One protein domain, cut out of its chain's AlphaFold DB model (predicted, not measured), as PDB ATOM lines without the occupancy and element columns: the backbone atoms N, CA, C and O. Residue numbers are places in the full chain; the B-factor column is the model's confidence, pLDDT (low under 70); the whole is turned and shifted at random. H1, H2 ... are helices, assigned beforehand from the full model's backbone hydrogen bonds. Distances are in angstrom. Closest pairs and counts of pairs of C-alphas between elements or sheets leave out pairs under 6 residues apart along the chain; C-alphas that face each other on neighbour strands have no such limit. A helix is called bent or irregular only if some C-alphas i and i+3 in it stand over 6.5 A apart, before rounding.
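AT A GLANCE: This is residues 28 to 37 and 52 to 150 of the 150 residues of an uncharacterized protein of Chlorogloea sp. CCALA 695 (UniProt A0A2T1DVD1). The long helix H4 runs through the domain as a spine, with the end of H2, residues 65 to 70, packed across its first half, and the short H3 sits at the far end of H2, where it meets H4 only at the corner by their link. H5 folds back from its far end into a hairpin with H6, and H1, crossing H4 near its middle, packs on H6; H1, H5 and H6 form a bundle, three helices grouped together. The printed part has 109 residues, with six named helices, H1 to H6 along the chain, and no named strand: the class is all helix. It is compact, with a radius of gyration of the C-alphas of 13.7 A, spanning 35 by 30 by 23 A.

HOW THE PARTS SIT: H4, residues 83 to 103, is the hub, with a kink of 29 degrees near residue 93. Its residues 97 to 102 alone touch H5, residues 109 to 122, at a steep tilt of 57 degrees; the closest C-alphas, of Gln 101 and Ala 112, are 4.6 A apart. H5 and H6, residues 131 to 148, touch as a hairpin at 44 degrees, a steep tilt; the closest C-alphas are Ala 117 and Val 137, 5.4 A. H1, residues 28 to 37, touches H6 at a shallow tilt of 34 degrees, only just short of steep, closest at C-alphas 36 and 143, 4.9 A. H1 also touches H4, closest at C-alphas 34 and 91, 6.1 A. Residues 65 to 70 alone of H2, residues 59 to 70, touch H4, about perpendicular at 84 degrees, closest at C-alphas 69 and 89, 5.8 A. H3, residues 76 to 80, touches H2, closest at C-alphas 76 and 59, 5.5 A. Every O i to N i+4 pair is within hydrogen-bond range in H1, H3, H5 and H6, but 6 of 8 in H2 and 15 of 17 in H4.

IN THESE COORDINATES: H4 is 30.1 A long from C-alpha 83 at (53.327, 48.332, 17.330); H6 is 26.3 A, ending at C-alpha 148 (47.211, 45.605, 39.210). H2 is irregular, C-alphas 60 and 63 being 7.1 A apart, and H4 only just, C-alphas 96 and 99 being 6.7 A apart.

THE WHOLE: The farthest C-alphas, Lys 77 and Ser 106, are 39.2 A apart. Residues 38 to 51 are not printed; C-alphas 37 and 52 are 13.4 A apart across this cut. No printed residue is under 70 in pLDDT.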
ATOM      1  N   PRO A  28      41.909  49.924  32.990       96.31
ATOM      2  CA  PRO A  28      43.129  49.369  33.574       96.31
ATOM      3  C   PRO A  28      43.197  47.837  33.566       96.31
ATOM      4  O   PRO A  28      44.280  47.288  33.406       96.31
ATOM      5  N   GLN A  29      42.073  47.120  33.710       96.69
ATOM      6  CA  GLN A  29      42.069  45.649  33.613       96.69
ATOM      7  C   GLN A  29      42.392  45.187  32.191       96.69
ATOM      8  O   GLN A  29      43.189  44.272  31.992       96.69
ATOM      9  N   ILE A  30      41.818  45.851  31.186       97.69
ATOM     10  CA  ILE A  30      42.120  45.561  29.781       97.69
ATOM     11  C   ILE A  30      43.595  45.832  29.484       97.69
ATOM     12  O   ILE A  30      44.266  44.979  28.912       97.69
ATOM     13  N   GLU A  31      44.110  46.995  29.885       98.06
ATOM     14  CA  GLU A  31      45.506  47.372  29.650       98.06
ATOM     15  C   GLU A  31      46.480  46.429  30.364       98.06
ATOM     16  O   GLU A  31      47.419  45.947  29.732       98.06
ATOM     17  N   ALA A  32      46.204  46.071  31.622       98.50
ATOM     18  CA  ALA A  32      46.998  45.099  32.368       98.50
ATOM     19  C   ALA A  32      47.045  43.736  31.664       98.50
ATOM     20  O   ALA A  32      48.113  43.134  31.562       98.50
ATOM     21  N   MET A  33      45.917  43.257  31.130       98.69
ATOM     22  CA  MET A  33      45.877  41.991  30.393       98.69
ATOM     23  C   MET A  33      46.650  42.075  29.072       98.69
ATOM     24  O   MET A  33      47.436  41.181  28.764       98.69
ATOM     25  N   VAL A  34      46.474  43.157  28.308       98.56
ATOM     26  CA  VAL A  34      47.212  43.394  27.056       98.56
ATOM     27  C   VAL A  34      48.719  43.383  27.311       98.56
ATOM     28  O   VAL A  34      49.461  42.720  26.586       98.56
ATOM     29  N   ASP A  35      49.185  44.076  28.348       98.38
ATOM     30  CA  ASP A  35      50.608  44.126  28.675       98.38
ATOM     31  C   ASP A  35      51.134  42.809  29.248       98.38
ATOM     32  O   ASP A  35      52.250  42.406  28.914       98.38
ATOM     33  N   ALA A  36      50.333  42.089  30.031       98.69
ATOM     34  CA  ALA A  36      50.705  40.776  30.542       98.69
ATOM     35  C   ALA A  36      50.913  39.749  29.416       98.69
ATOM     36  O   ALA A  36      51.907  39.022  29.437       98.69
ATOM     37  N   LEU A  37      50.036  39.734  28.402       98.50
ATOM     38  CA  LEU A  37      50.194  38.888  27.211       98.50
ATOM     39  C   LEU A  37      51.500  39.199  26.467       98.50
ATOM     40  O   LEU A  37      52.224  38.279  26.097       98.50
ATOM     41  N   TYR A  52      53.942  37.332  14.673       93.56
ATOM     42  CA  TYR A  52      53.979  38.760  14.371       93.56
ATOM     43  C   TYR A  52      53.661  39.616  15.587       93.56
ATOM     44  O   TYR A  52      52.783  39.301  16.400       93.56
ATOM     45  N   SER A  53      54.309  40.773  15.646       94.38
ATOM     46  CA  SER A  53      54.284  41.768  16.709       94.38
ATOM     47  C   SER A  53      54.838  41.269  18.046       94.38
ATOM     48  O   SER A  53      55.089  40.087  18.276       94.38
ATOM     49  N   GLN A  54      54.915  42.190  19.006       94.62
ATOM     50  CA  GLN A  54      55.318  41.904  20.386       94.62
ATOM     51  C   GLN A  54      54.379  40.926  21.125       94.62
ATOM     52  O   GLN A  54      54.717  40.483  22.219       94.62
ATOM     53  N   TRP A  55      53.204  40.614  20.564       96.44
ATOM     54  CA  TRP A  55      52.241  39.655  21.119       96.44
ATOM     55  C   TRP A  55      52.272  38.281  20.445       96.44
ATOM     56  O   TRP A  55      51.494  37.417  20.848       96.44
ATOM     57  N   GLN A  56      53.154  38.075  19.458       94.69
ATOM     58  CA  GLN A  56      53.381  36.774  18.823       94.69
ATOM     59  C   GLN A  56      52.094  36.186  18.205       94.69
ATOM     60  O   GLN A  56      51.677  35.066  18.491       94.69
ATOM     61  N   ILE A  57      51.424  36.988  17.374       95.06
ATOM     62  CA  ILE A  57      50.147  36.654  16.733       95.06
ATOM     63  C   ILE A  57      50.406  35.821  15.474       95.06
ATOM     64  O   ILE A  57      51.270  36.160  14.665       95.06
ATOM     65  N   THR A  58      49.625  34.759  15.270       94.12
ATOM     66  CA  THR A  58      49.726  33.916  14.072       94.12
ATOM     67  C   THR A  58      49.236  34.651  12.816       94.12
ATOM     68  O   THR A  58      48.213  35.334  12.859       94.12
ATOM     69  N   PRO A  59      49.892  34.499  11.652       95.62
ATOM     70  CA  PRO A  59      49.579  35.283  10.456       95.62
ATOM     71  C   PRO A  59      48.142  35.103   9.966       95.62
ATOM     72  O   PRO A  59      47.510  36.069   9.541       95.62
ATOM     73  N   GLY A  60      47.606  33.883  10.063       96.06
ATOM     74  CA  GLY A  60      46.278  33.546   9.548       96.06
ATOM     75  C   GLY A  60      45.127  34.292  10.228       96.06
ATOM     76  O   GLY A  60      44.088  34.491   9.604       96.06
ATOM     77  N   ILE A  61      45.298  34.744  11.477       96.38
ATOM     78  CA  ILE A  61      44.225  35.437  12.204       96.38
ATOM     79  C   ILE A  61      44.250  36.960  12.010       96.38
ATOM     80  O   ILE A  61      43.242  37.631  12.242       96.38
ATOM     81  N   ILE A  62      45.376  37.516  11.551       98.00
ATOM     82  CA  ILE A  62      45.604  38.965  11.485       98.00
ATOM     83  C   ILE A  62      44.576  39.679  10.591       98.00
ATOM     84  O   ILE A  62      44.004  40.666  11.069       98.00
ATOM     85  N   PRO A  63      44.256  39.216   9.361       98.25
ATOM     86  CA  PRO A  63      43.260  39.887   8.521       98.25
ATOM     87  C   PRO A  63      41.874  39.922   9.178       98.25
ATOM     88  O   PRO A  63      41.243  40.974   9.252       98.25
ATOM     89  N   SER A  64      41.442  38.802   9.763       98.31
ATOM     90  CA  SER A  64      40.140  38.697  10.434       98.31
ATOM     91  C   SER A  64      40.042  39.619  11.654       98.31
ATOM     92  O   SER A  64      39.113  40.424  11.766       98.31
ATOM     93  N   TRP A  65      41.031  39.576  12.553       98.31
ATOM     94  CA  TRP A  65      41.037  40.423  13.748       98.31
ATOM     95  C   TRP A  65      41.151  41.908  13.418       98.31
ATOM     96  O   TRP A  65      40.457  42.726  14.021       98.31
ATOM     97  N   SER A  66      41.991  42.274  12.452       98.62
ATOM     98  CA  SER A  66      42.108  43.666  12.020       98.62
ATOM     99  C   SER A  66      40.822  44.169  11.372       98.62
ATOM    100  O   SER A  66      40.361  45.252  11.734       98.62
ATOM    101  N   LYS A  67      40.169  43.373  10.515       98.62
ATOM    102  CA  LYS A  67      38.873  43.737   9.928       98.62
ATOM    103  C   LYS A  67      37.823  43.974  11.004       98.62
ATOM    104  O   LYS A  67      37.138  44.993  10.958       98.62
ATOM    105  N   GLN A  68      37.744  43.079  11.988       98.19
ATOM    106  CA  GLN A  68      36.825  43.214  13.114       98.19
ATOM    107  C   GLN A  68      37.106  44.473  13.950       98.19
ATOM    108  O   GLN A  68      36.174  45.170  14.339       98.19
ATOM    109  N   CYS A  69      38.372  44.746  14.259       98.25
ATOM    110  CA  CYS A  69      38.742  45.764  15.243       98.25
ATOM    111  C   CYS A  69      38.985  47.158  14.654       98.25
ATOM    112  O   CYS A  69      38.886  48.145  15.377       98.25
ATOM    113  N   LEU A  70      39.329  47.247  13.368       98.00
ATOM    114  CA  LEU A  70      39.719  48.484  12.685       98.00
ATOM    115  C   LEU A  70      38.841  48.794  11.462       98.00
ATOM    116  O   LEU A  70      39.038  49.821  10.819       98.00
ATOM    117  N   GLY A  71      37.926  47.898  11.081       98.25
ATOM    118  CA  GLY A  71      37.090  48.038   9.884       98.25
ATOM    119  C   GLY A  71      37.800  47.707   8.564       98.25
ATOM    120  O   GLY A  71      37.169  47.704   7.502       98.25
ATOM    121  N   ARG A  72      39.091  47.356   8.603       98.25
ATOM    122  CA  ARG A  72      39.906  46.992   7.434       98.25
ATOM    123  C   ARG A  72      40.901  45.892   7.765       98.25
ATOM    124  O   ARG A  72      41.361  45.800   8.899       98.25
ATOM    125  N   GLU A  73      41.262  45.111   6.760       98.38
ATOM    126  CA  GLU A  73      42.313  44.111   6.902       98.38
ATOM    127  C   GLU A  73      43.696  44.773   7.001       98.38
ATOM    128  O   GLU A  73      43.954  45.857   6.466       98.38
ATOM    129  N   VAL A  74      44.576  44.105   7.735       98.19
ATOM    130  CA  VAL A  74      45.995  44.410   7.912       98.19
ATOM    131  C   VAL A  74      46.757  43.135   7.574       98.19
ATOM    132  O   VAL A  74      46.338  42.043   7.958       98.19
ATOM    133  N   THR A  75      47.871  43.253   6.858       97.75
ATOM    134  CA  THR A  75      48.733  42.097   6.571       97.75
ATOM    135  C   THR A  75      49.679  41.811   7.742       97.75
ATOM    136  O   THR A  75      49.992  42.725   8.510       97.75
ATOM    137  N   PRO A  76      50.218  40.587   7.869       96.50
ATOM    138  CA  PRO A  76      51.199  40.283   8.911       96.50
ATOM    139  C   PRO A  76      52.399  41.245   8.921       96.50
ATOM    140  O   PRO A  76      52.758  41.788   9.962       96.50
ATOM    141  N   LYS A  77      52.944  41.576   7.741       94.44
ATOM    142  CA  LYS A  77      54.070  42.516   7.601       94.44
ATOM    143  C   LYS A  77      53.721  43.948   8.023       94.44
ATOM    144  O   LYS A  77      54.561  44.638   8.588       94.44
ATOM    145  N   GLN A  78      52.496  44.402   7.753       95.94
ATOM    146  CA  GLN A  78      52.021  45.707   8.227       95.94
ATOM    147  C   GLN A  78      51.823  45.723   9.745       95.94
ATOM    148  O   GLN A  78      52.052  46.751  10.380       95.94
ATOM    149  N   LEU A  79      51.386  44.601  10.324       96.38
ATOM    150  CA  LEU A  79      51.238  44.468  11.767       96.38
ATOM    151  C   LEU A  79      52.600  44.527  12.469       96.38
ATOM    152  O   LEU A  79      52.730  45.238  13.464       96.38
ATOM    153  N   GLU A  80      53.603  43.830  11.923       94.12
ATOM    154  CA  GLU A  80      54.974  43.794  12.453       94.12
ATOM    155  C   GLU A  80      55.581  45.188  12.582       94.12
ATOM    156  O   GLU A  80      56.114  45.562  13.624       94.12
ATOM    157  N   SER A  81      55.440  45.998  11.533       94.62
ATOM    158  CA  SER A  81      56.013  47.342  11.483       94.62
ATOM    159  C   SER A  81      55.227  48.385  12.279       94.62
ATOM    160  O   SER A  81      55.647  49.539  12.349       94.62
ATOM    161  N   SER A  82      54.092  48.014  12.885       96.12
ATOM    162  CA  SER A  82      53.164  48.961  13.506       96.12
ATOM    163  C   SER A  82      52.755  48.547  14.929       96.12
ATOM    164  O   SER A  82      51.604  48.150  15.149       96.12
ATOM    165  N   PRO A  83      53.627  48.716  15.945       95.94
ATOM    166  CA  PRO A  83      53.327  48.332  17.330       95.94
ATOM    167  C   PRO A  83      52.029  48.938  17.888       95.94
ATOM    168  O   PRO A  83      51.294  48.275  18.621       95.94
ATOM    169  N   GLY A  84      51.699  50.181  17.513       97.94
ATOM    170  CA  GLY A  84      50.443  50.829  17.911       97.94
ATOM    171  C   GLY A  84      49.194  50.175  17.305       97.94
ATOM    172  O   GLY A  84      48.169  50.042  17.981       97.94
ATOM    173  N   VAL A  85      49.284  49.701  16.058       97.88
ATOM    174  CA  VAL A  85      48.206  48.948  15.393       97.88
ATOM    175  C   VAL A  85      48.040  47.585  16.060       97.88
ATOM    176  O   VAL A  85      46.918  47.217  16.408       97.88
ATOM    177  N   ALA A  86      49.148  46.885  16.328       98.19
ATOM    178  CA  ALA A  86      49.130  45.620  17.057       98.19
ATOM    179  C   ALA A  86      48.471  45.770  18.436       98.19
ATOM    180  O   ALA A  86      47.518  45.052  18.741       98.19
ATOM    181  N   ARG A  87      48.879  46.775  19.226       98.50
ATOM    182  CA  ARG A  87      48.268  47.056  20.535       98.50
ATOM    183  C   ARG A  87      46.772  47.341  20.422       98.50
ATOM    184  O   ARG A  87      46.006  46.877  21.266       98.50
ATOM    185  N   SER A  88      46.348  48.087  19.403       98.44
ATOM    186  CA  SER A  88      44.934  48.428  19.191       98.44
ATOM    187  C   SER A  88      44.089  47.186  18.903       98.44
ATOM    188  O   SER A  88      43.040  46.998  19.524       98.44
ATOM    189  N   ILE A  89      44.579  46.302  18.029       98.56
ATOM    190  CA  ILE A  89      43.928  45.025  17.719       98.56
ATOM    191  C   ILE A  89      43.882  44.138  18.966       98.56
ATOM    192  O   ILE A  89      42.800  43.705  19.354       98.56
ATOM    193  N   VAL A  90      45.010  43.927  19.655       98.56
ATOM    194  CA  VAL A  90      45.044  43.086  20.866       98.56
ATOM    195  C   VAL A  90      44.110  43.637  21.943       98.56
ATOM    196  O   VAL A  90      43.351  42.879  22.536       98.56
ATOM    197  N   SER A  91      44.081  44.955  22.155       98.56
ATOM    198  CA  SER A  91      43.169  45.585  23.120       98.56
ATOM    199  C   SER A  91      41.700  45.335  22.776       98.56
ATOM    200  O   SER A  91      40.898  45.055  23.664       98.56
ATOM    201  N   CYS A  92      41.333  45.419  21.496       98.50
ATOM    202  CA  CYS A  92      39.991  45.084  21.023       98.50
ATOM    203  C   CYS A  92      39.645  43.606  21.278       98.50
ATOM    204  O   CYS A  92      38.582  43.311  21.826       98.50
ATOM    205  N   ILE A  93      40.558  42.680  20.971       98.31
ATOM    206  CA  ILE A  93      40.356  41.243  21.203       98.31
ATOM    207  C   ILE A  93      40.263  40.920  22.699       98.31
ATOM    208  O   ILE A  93      39.377  40.175  23.110       98.31
ATOM    209  N   VAL A  94      41.092  41.535  23.543       98.38
ATOM    210  CA  VAL A  94      41.015  41.378  25.004       98.38
ATOM    211  C   VAL A  94      39.686  41.906  25.548       98.38
ATOM    212  O   VAL A  94      39.061  41.224  26.357       98.38
ATOM    213  N   ARG A  95      39.190  43.062  25.073       97.69
ATOM    214  CA  ARG A  95      37.848  43.563  25.437       97.69
ATOM    215  C   ARG A  95      36.733  42.606  25.039       97.69
ATOM    216  O   ARG A  95      35.716  42.555  25.716       97.69
ATOM    217  N   ARG A  96      36.917  41.851  23.956       96.12
ATOM    218  CA  ARG A  96      35.958  40.845  23.499       96.12
ATOM    219  C   ARG A  96      36.001  39.576  24.351       96.12
ATOM    220  O   ARG A  96      34.950  39.011  24.632       96.12
ATOM    221  N   GLU A  97      37.187  39.099  24.722       97.56
ATOM    222  CA  GLU A  97      37.353  37.774  25.338       97.56
ATOM    223  C   GLU A  97      37.395  37.778  26.863       97.56
ATOM    224  O   GLU A  97      36.789  36.902  27.480       97.56
ATOM    225  N   LEU A  98      38.057  38.756  27.488       97.81
ATOM    226  CA  LEU A  98      38.231  38.777  28.940       97.81
ATOM    227  C   LEU A  98      36.882  38.811  29.690       97.81
ATOM    228  O   LEU A  98      36.707  37.980  30.583       97.81
ATOM    229  N   PRO A  99      35.879  39.639  29.314       97.31
ATOM    230  CA  PRO A  99      34.576  39.632  29.988       97.31
ATOM    231  C   PRO A  99      33.853  38.282  29.918       97.31
ATOM    232  O   PRO A  99      33.192  37.882  30.876       97.31
ATOM    233  N   LYS A 100      34.011  37.537  28.815       96.62
ATOM    234  CA  LYS A 100      33.436  36.189  28.689       96.62
ATOM    235  C   LYS A 100      34.047  35.239  29.714       96.62
ATOM    236  O   LYS A 100      33.335  34.420  30.285       96.62
ATOM    237  N   GLN A 101      35.355  35.358  29.960       97.94
ATOM    238  CA  GLN A 101      36.026  34.518  30.948       97.94
ATOM    239  C   GLN A 101      35.629  34.891  32.375       97.94
ATOM    240  O   GLN A 101      35.456  33.982  33.173       97.94
ATOM    241  N   TYR A 102      35.401  36.174  32.680       97.00
ATOM    242  CA  TYR A 102      34.821  36.594  33.964       97.00
ATOM    243  C   TYR A 102      33.442  35.969  34.189       97.00
ATOM    244  O   TYR A 102      33.217  35.320  35.210       97.00
ATOM    245  N   ALA A 103      32.546  36.082  33.205       95.81
ATOM    246  CA  ALA A 103      31.217  35.481  33.291       95.81
ATOM    247  C   ALA A 103      31.290  33.954  33.483       95.81
ATOM    248  O   ALA A 103      30.577  33.390  34.310       95.81
ATOM    249  N   ALA A 104      32.204  33.283  32.776       96.06
ATOM    250  CA  ALA A 104      32.393  31.836  32.857       96.06
ATOM    251  C   ALA A 104      33.087  31.351  34.145       96.06
ATOM    252  O   ALA A 104      33.209  30.139  34.341       96.06
ATOM    253  N   THR A 105      33.594  32.251  34.993       95.62
ATOM    254  CA  THR A 105      34.304  31.920  36.243       95.62
ATOM    255  C   THR A 105      33.633  32.511  37.477       95.62
ATOM    256  O   THR A 105      34.285  32.657  38.512       95.62
ATOM    257  N   SER A 106      32.352  32.878  37.384       95.75
ATOM    258  CA  SER A 106      31.630  33.559  38.468       95.75
ATOM    259  C   SER A 106      32.383  34.798  38.966       95.75
ATOM    260  O   SER A 106      32.466  35.060  40.164       95.75
ATOM    261  N   ASN A 107      32.964  35.547  38.026       94.50
ATOM    262  CA  ASN A 107      33.741  36.770  38.236       94.50
ATOM    263  C   ASN A 107      35.047  36.582  39.018       94.50
ATOM    264  O   ASN A 107      35.604  37.547  39.539       94.50
ATOM    265  N   ASN A 108      35.577  35.359  39.081       96.88
ATOM    266  CA  ASN A 108      36.909  35.123  39.622       96.88
ATOM    267  C   ASN A 108      37.966  35.690  38.657       96.88
ATOM    268  O   ASN A 108      38.272  35.061  37.638       96.88
ATOM    269  N   GLU A 109      38.513  36.867  38.986       96.56
ATOM    270  CA  GLU A 109      39.498  37.608  38.179       96.56
ATOM    271  C   GLU A 109      40.733  36.763  37.855       96.56
ATOM    272  O   GLU A 109      41.095  36.634  36.685       96.56
ATOM    273  N   THR A 110      41.339  36.117  38.854       97.69
ATOM    274  CA  THR A 110      42.528  35.275  38.653       97.69
ATOM    275  C   THR A 110      42.260  34.159  37.646       97.69
ATOM    276  O   THR A 110      43.026  33.950  36.706       97.69
ATOM    277  N   THR A 111      41.134  33.462  37.786       98.06
ATOM    278  CA  THR A 111      40.762  32.376  36.873       98.06
ATOM    279  C   THR A 111      40.402  32.918  35.490       98.06
ATOM    280  O   THR A 111      40.773  32.310  34.488       98.06
ATOM    281  N   ALA A 112      39.744  34.077  35.398       98.31
ATOM    282  CA  ALA A 112      39.407  34.715  34.127       98.31
ATOM    283  C   ALA A 112      40.659  35.144  33.344       98.31
ATOM    284  O   ALA A 112      40.756  34.886  32.141       98.31
ATOM    285  N   VAL A 113      41.649  35.727  34.025       98.50
ATOM    286  CA  VAL A 113      42.958  36.080  33.452       98.50
ATOM    287  C   VAL A 113      43.662  34.830  32.936       98.50
ATOM    288  O   VAL A 113      44.070  34.788  31.774       98.50
ATOM    289  N   ARG A 114      43.730  33.771  33.752       98.62
ATOM    290  CA  ARG A 114      44.354  32.499  33.360       98.62
ATOM    291  C   ARG A 114      43.669  31.858  32.150       98.62
ATOM    292  O   ARG A 114      44.346  31.423  31.221       98.62
ATOM    293  N   ARG A 115      42.332  31.834  32.126       98.62
ATOM    294  CA  ARG A 115      41.544  31.301  31.001       98.62
ATOM    295  C   ARG A 115      41.721  32.129  29.732       98.62
ATOM    296  O   ARG A 115      41.841  31.559  28.652       98.62
ATOM    297  N   THR A 116      41.805  33.453  29.854       98.62
ATOM    298  CA  THR A 116      42.059  34.345  28.709       98.62
ATOM    299  C   THR A 116      43.465  34.131  28.151       98.62
ATOM    300  O   THR A 116      43.631  34.036  26.939       98.62
ATOM    301  N   ALA A 117      44.468  33.981  29.020       98.56
ATOM    302  CA  ALA A 117      45.833  33.643  28.624       98.56
ATOM    303  C   ALA A 117      45.904  32.280  27.921       98.56
ATOM    304  O   ALA A 117      46.607  32.123  26.926       98.56
ATOM    305  N   CYS A 118      45.151  31.296  28.414       98.44
ATOM    306  CA  CYS A 118      45.106  29.983  27.791       98.44
ATOM    307  C   CYS A 118      44.446  30.029  26.408       98.44
ATOM    308  O   CYS A 118      45.012  29.532  25.435       98.44
ATOM    309  N   TRP A 119      43.299  30.708  26.306       98.19
ATOM    310  CA  TRP A 119      42.620  30.938  25.035       98.19
ATOM    311  C   TRP A 119      43.516  31.670  24.032       98.19
ATOM    312  O   TRP A 119      43.528  31.304  22.862       98.19
ATOM    313  N   TRP A 120      44.308  32.648  24.481       97.50
ATOM    314  CA  TRP A 120      45.258  33.352  23.618       97.50
ATOM    315  C   TRP A 120      46.262  32.398  22.960       97.50
ATOM    316  O   TRP A 120      46.536  32.516  21.771       97.50
ATOM    317  N   MET A 121      46.777  31.427  23.720       93.75
ATOM    318  CA  MET A 121      47.769  30.467  23.227       93.75
ATOM    319  C   MET A 121      47.180  29.346  22.372       93.75
ATOM    320  O   MET A 121      47.864  28.846  21.484       93.75
ATOM    321  N   THR A 122      45.965  28.883  22.675       95.00
ATOM    322  CA  THR A 122      45.460  27.604  22.139       95.00
ATOM    323  C   THR A 122      44.105  27.706  21.446       95.00
ATOM    324  O   THR A 122      43.627  26.725  20.884       95.00
ATOM    325  N   GLY A 123      43.433  28.854  21.538       95.25
ATOM    326  CA  GLY A 123      42.028  29.008  21.165       95.25
ATOM    327  C   GLY A 123      41.038  28.344  22.133       95.25
ATOM    328  O   GLY A 123      39.831  28.486  21.947       95.25
ATOM    329  N   ASN A 124      41.504  27.657  23.184       96.75
ATOM    330  CA  ASN A 124      40.667  26.989  24.183       96.75
ATOM    331  C   ASN A 124      41.014  27.493  25.600       96.75
ATOM    332  O   ASN A 124      42.156  27.360  26.028       96.75
ATOM    333  N   PRO A 125      40.055  28.031  26.377       97.44
ATOM    334  CA  PRO A 125      40.341  28.631  27.680       97.44
ATOM    335  C   PRO A 125      40.749  27.642  28.786       97.44
ATOM    336  O   PRO A 125      41.156  28.090  29.856       97.44
ATOM    337  N   THR A 126      40.617  26.325  28.590       96.44
ATOM    338  CA  THR A 126      40.815  25.317  29.652       96.44
ATOM    339  C   THR A 126      41.840  24.231  29.316       96.44
ATOM    340  O   THR A 126      42.027  23.321  30.116       96.44
ATOM    341  N   SER A 127      42.521  24.295  28.168       95.06
ATOM    342  CA  SER A 127      43.457  23.241  27.733       95.06
ATOM    343  C   SER A 127      44.879  23.361  28.305       95.06
ATOM    344  O   SER A 127      45.678  22.438  28.170       95.06
ATOM    345  N   CYS A 128      45.221  24.473  28.961       96.38
ATOM    346  CA  CYS A 128      46.582  24.780  29.421       96.38
ATOM    347  C   CYS A 128      46.844  24.253  30.835       96.38
ATOM    348  O   CYS A 128      47.076  25.022  31.769       96.38
ATOM    349  N   THR A 129      46.763  22.936  31.000       93.56
ATOM    350  CA  THR A 129      46.902  22.268  32.303       93.56
ATOM    351  C   THR A 129      48.330  21.814  32.606       93.56
ATOM    352  O   THR A 129      48.656  21.591  33.769       93.56
ATOM    353  N   SER A 130      49.204  21.711  31.600       94.44
ATOM    354  CA  SER A 130      50.590  21.258  31.767       94.44
ATOM    355  C   SER A 130      51.554  21.876  30.741       94.44
ATOM    356  O   SER A 130      51.155  22.615  29.838       94.44
ATOM    357  N   GLY A 131      52.851  21.600  30.905       95.06
ATOM    358  CA  GLY A 131      53.890  21.962  29.940       95.06
ATOM    359  C   GLY A 131      54.062  23.469  29.718       95.06
ATOM    360  O   GLY A 131      53.857  24.296  30.611       95.06
ATOM    361  N   GLN A 132      54.470  23.829  28.500       93.25
ATOM    362  CA  GLN A 132      54.819  25.208  28.156       93.25
ATOM    363  C   GLN A 132      53.609  26.153  28.175       93.25
ATOM    364  O   GLN A 132      53.750  27.318  28.546       93.25
ATOM    365  N   THR A 133      52.414  25.664  27.834       94.75
ATOM    366  CA  THR A 133      51.185  26.471  27.865       94.75
ATOM    367  C   THR A 133      50.774  26.801  29.298       94.75
ATOM    368  O   THR A 133      50.424  27.947  29.575       94.75
ATOM    369  N   ALA A 134      50.904  25.864  30.246       97.00
ATOM    370  CA  ALA A 134      50.687  26.156  31.665       97.00
ATOM    371  C   ALA A 134      51.689  27.193  32.202       97.00
ATOM    372  O   ALA A 134      51.295  28.127  32.905       97.00
ATOM    373  N   LYS A 135      52.971  27.085  31.824       97.19
ATOM    374  CA  LYS A 135      54.010  28.058  32.205       97.19
ATOM    375  C   LYS A 135      53.733  29.452  31.631       97.19
ATOM    376  O   LYS A 135      53.912  30.452  32.324       97.19
ATOM    377  N   TYR A 136      53.270  29.528  30.384       97.12
ATOM    378  CA  TYR A 136      52.826  30.782  29.777       97.12
ATOM    379  C   TYR A 136      51.682  31.418  30.579       97.12
ATOM    380  O   TYR A 136      51.782  32.578  30.972       97.12
ATOM    381  N   VAL A 137      50.637  30.646  30.896       98.38
ATOM    382  CA  VAL A 137      49.479  31.121  31.672       98.38
ATOM    383  C   VAL A 137      49.897  31.655  33.045       98.38
ATOM    384  O   VAL A 137      49.451  32.732  33.439       98.38
ATOM    385  N   GLN A 138      50.790  30.951  33.745       98.31
ATOM    386  CA  GLN A 138      51.342  31.404  35.029       98.31
ATOM    387  C   GLN A 138      52.094  32.737  34.897       98.31
ATOM    388  O   GLN A 138      51.952  33.620  35.743       98.31
ATOM    389  N   ASN A 139      52.876  32.917  33.828       98.38
ATOM    390  CA  ASN A 139      53.578  34.175  33.583       98.38
ATOM    391  C   ASN A 139      52.620  35.332  33.294       98.38
ATOM    392  O   ASN A 139      52.828  36.417  33.836       98.38
ATOM    393  N   VAL A 140      51.579  35.110  32.484       98.56
ATOM    394  CA  VAL A 140      50.556  36.133  32.215       98.56
ATOM    395  C   VAL A 140      49.865  36.547  33.508       98.56
ATOM    396  O   VAL A 140      49.790  37.737  33.795       98.56
ATOM    397  N   GLU A 141      49.418  35.590  34.324       98.56
ATOM    398  CA  GLU A 141      48.798  35.887  35.618       98.56
ATOM    399  C   GLU A 141      49.717  36.737  36.504       98.56
ATOM    400  O   GLU A 141      49.296  37.777  37.013       98.56
ATOM    401  N   ARG A 142      50.990  36.346  36.634       98.56
ATOM    402  CA  ARG A 142      51.970  37.082  37.439       98.56
ATOM    403  C   ARG A 142      52.166  38.513  36.932       98.56
ATOM    404  O   ARG A 142      52.156  39.445  37.732       98.56
ATOM    405  N   PHE A 143      52.358  38.710  35.626       98.62
ATOM    406  CA  PHE A 143      52.527  40.053  35.057       98.62
ATOM    407  C   PHE A 143      51.263  40.905  35.201       98.62
ATOM    408  O   PHE A 143      51.362  42.098  35.482       98.62
ATOM    409  N   TYR A 144      50.087  40.294  35.060       98.56
ATOM    410  CA  TYR A 144      48.812  40.964  35.283       98.56
ATOM    411  C   TYR A 144      48.696  41.453  36.730       98.56
ATOM    412  O   TYR A 144      48.457  42.634  36.962       98.56
ATOM    413  N   GLN A 145      48.940  40.579  37.710       97.69
ATOM    414  CA  GLN A 145      48.892  40.933  39.134       97.69
ATOM    415  C   GLN A 145      49.885  42.051  39.478       97.69
ATOM    416  O   GLN A 145      49.512  43.006  40.151       97.69
ATOM    417  N   GLN A 146      51.109  41.996  38.942       97.19
ATOM    418  CA  GLN A 146      52.113  43.057  39.104       97.19
ATOM    419  C   GLN A 146      51.671  44.408  38.525       97.19
ATOM    420  O   GLN A 146      52.084  45.453  39.022       97.19
ATOM    421  N   ALA A 147      50.878  44.408  37.453       95.81
ATOM    422  CA  ALA A 147      50.314  45.632  36.890       95.81
ATOM    423  C   ALA A 147      49.132  46.157  37.719       95.81
ATOM    424  O   ALA A 147      48.917  47.362  37.767       95.81
ATOM    425  N   ARG A 148      48.378  45.267  38.377       94.75
ATOM    426  CA  ARG A 148      47.211  45.605  39.210       94.75
ATOM    427  C   ARG A 148      47.564  46.045  40.629       94.75
ATOM    428  O   ARG A 148      46.717  46.632  41.290       94.75
ATOM    429  N   SER A 149      48.774  45.749  41.094       90.00
ATOM    430  CA  SER A 149      49.272  46.136  42.419       90.00
ATOM    431  C   SER A 149      49.997  47.487  42.442       90.00
ATOM    432  O   SER A 149      50.597  47.824  43.459       90.00
ATOM    433  N   LYS A 150      50.030  48.202  41.315       74.94
ATOM    434  CA  LYS A 150      50.597  49.549  41.182       74.94
ATOM    435  C   LYS A 150      49.482  50.579  41.239       74.94
ATOM    436  O   LYS A 150      49.745  51.654  41.812       74.94
TER     437      LYS A 150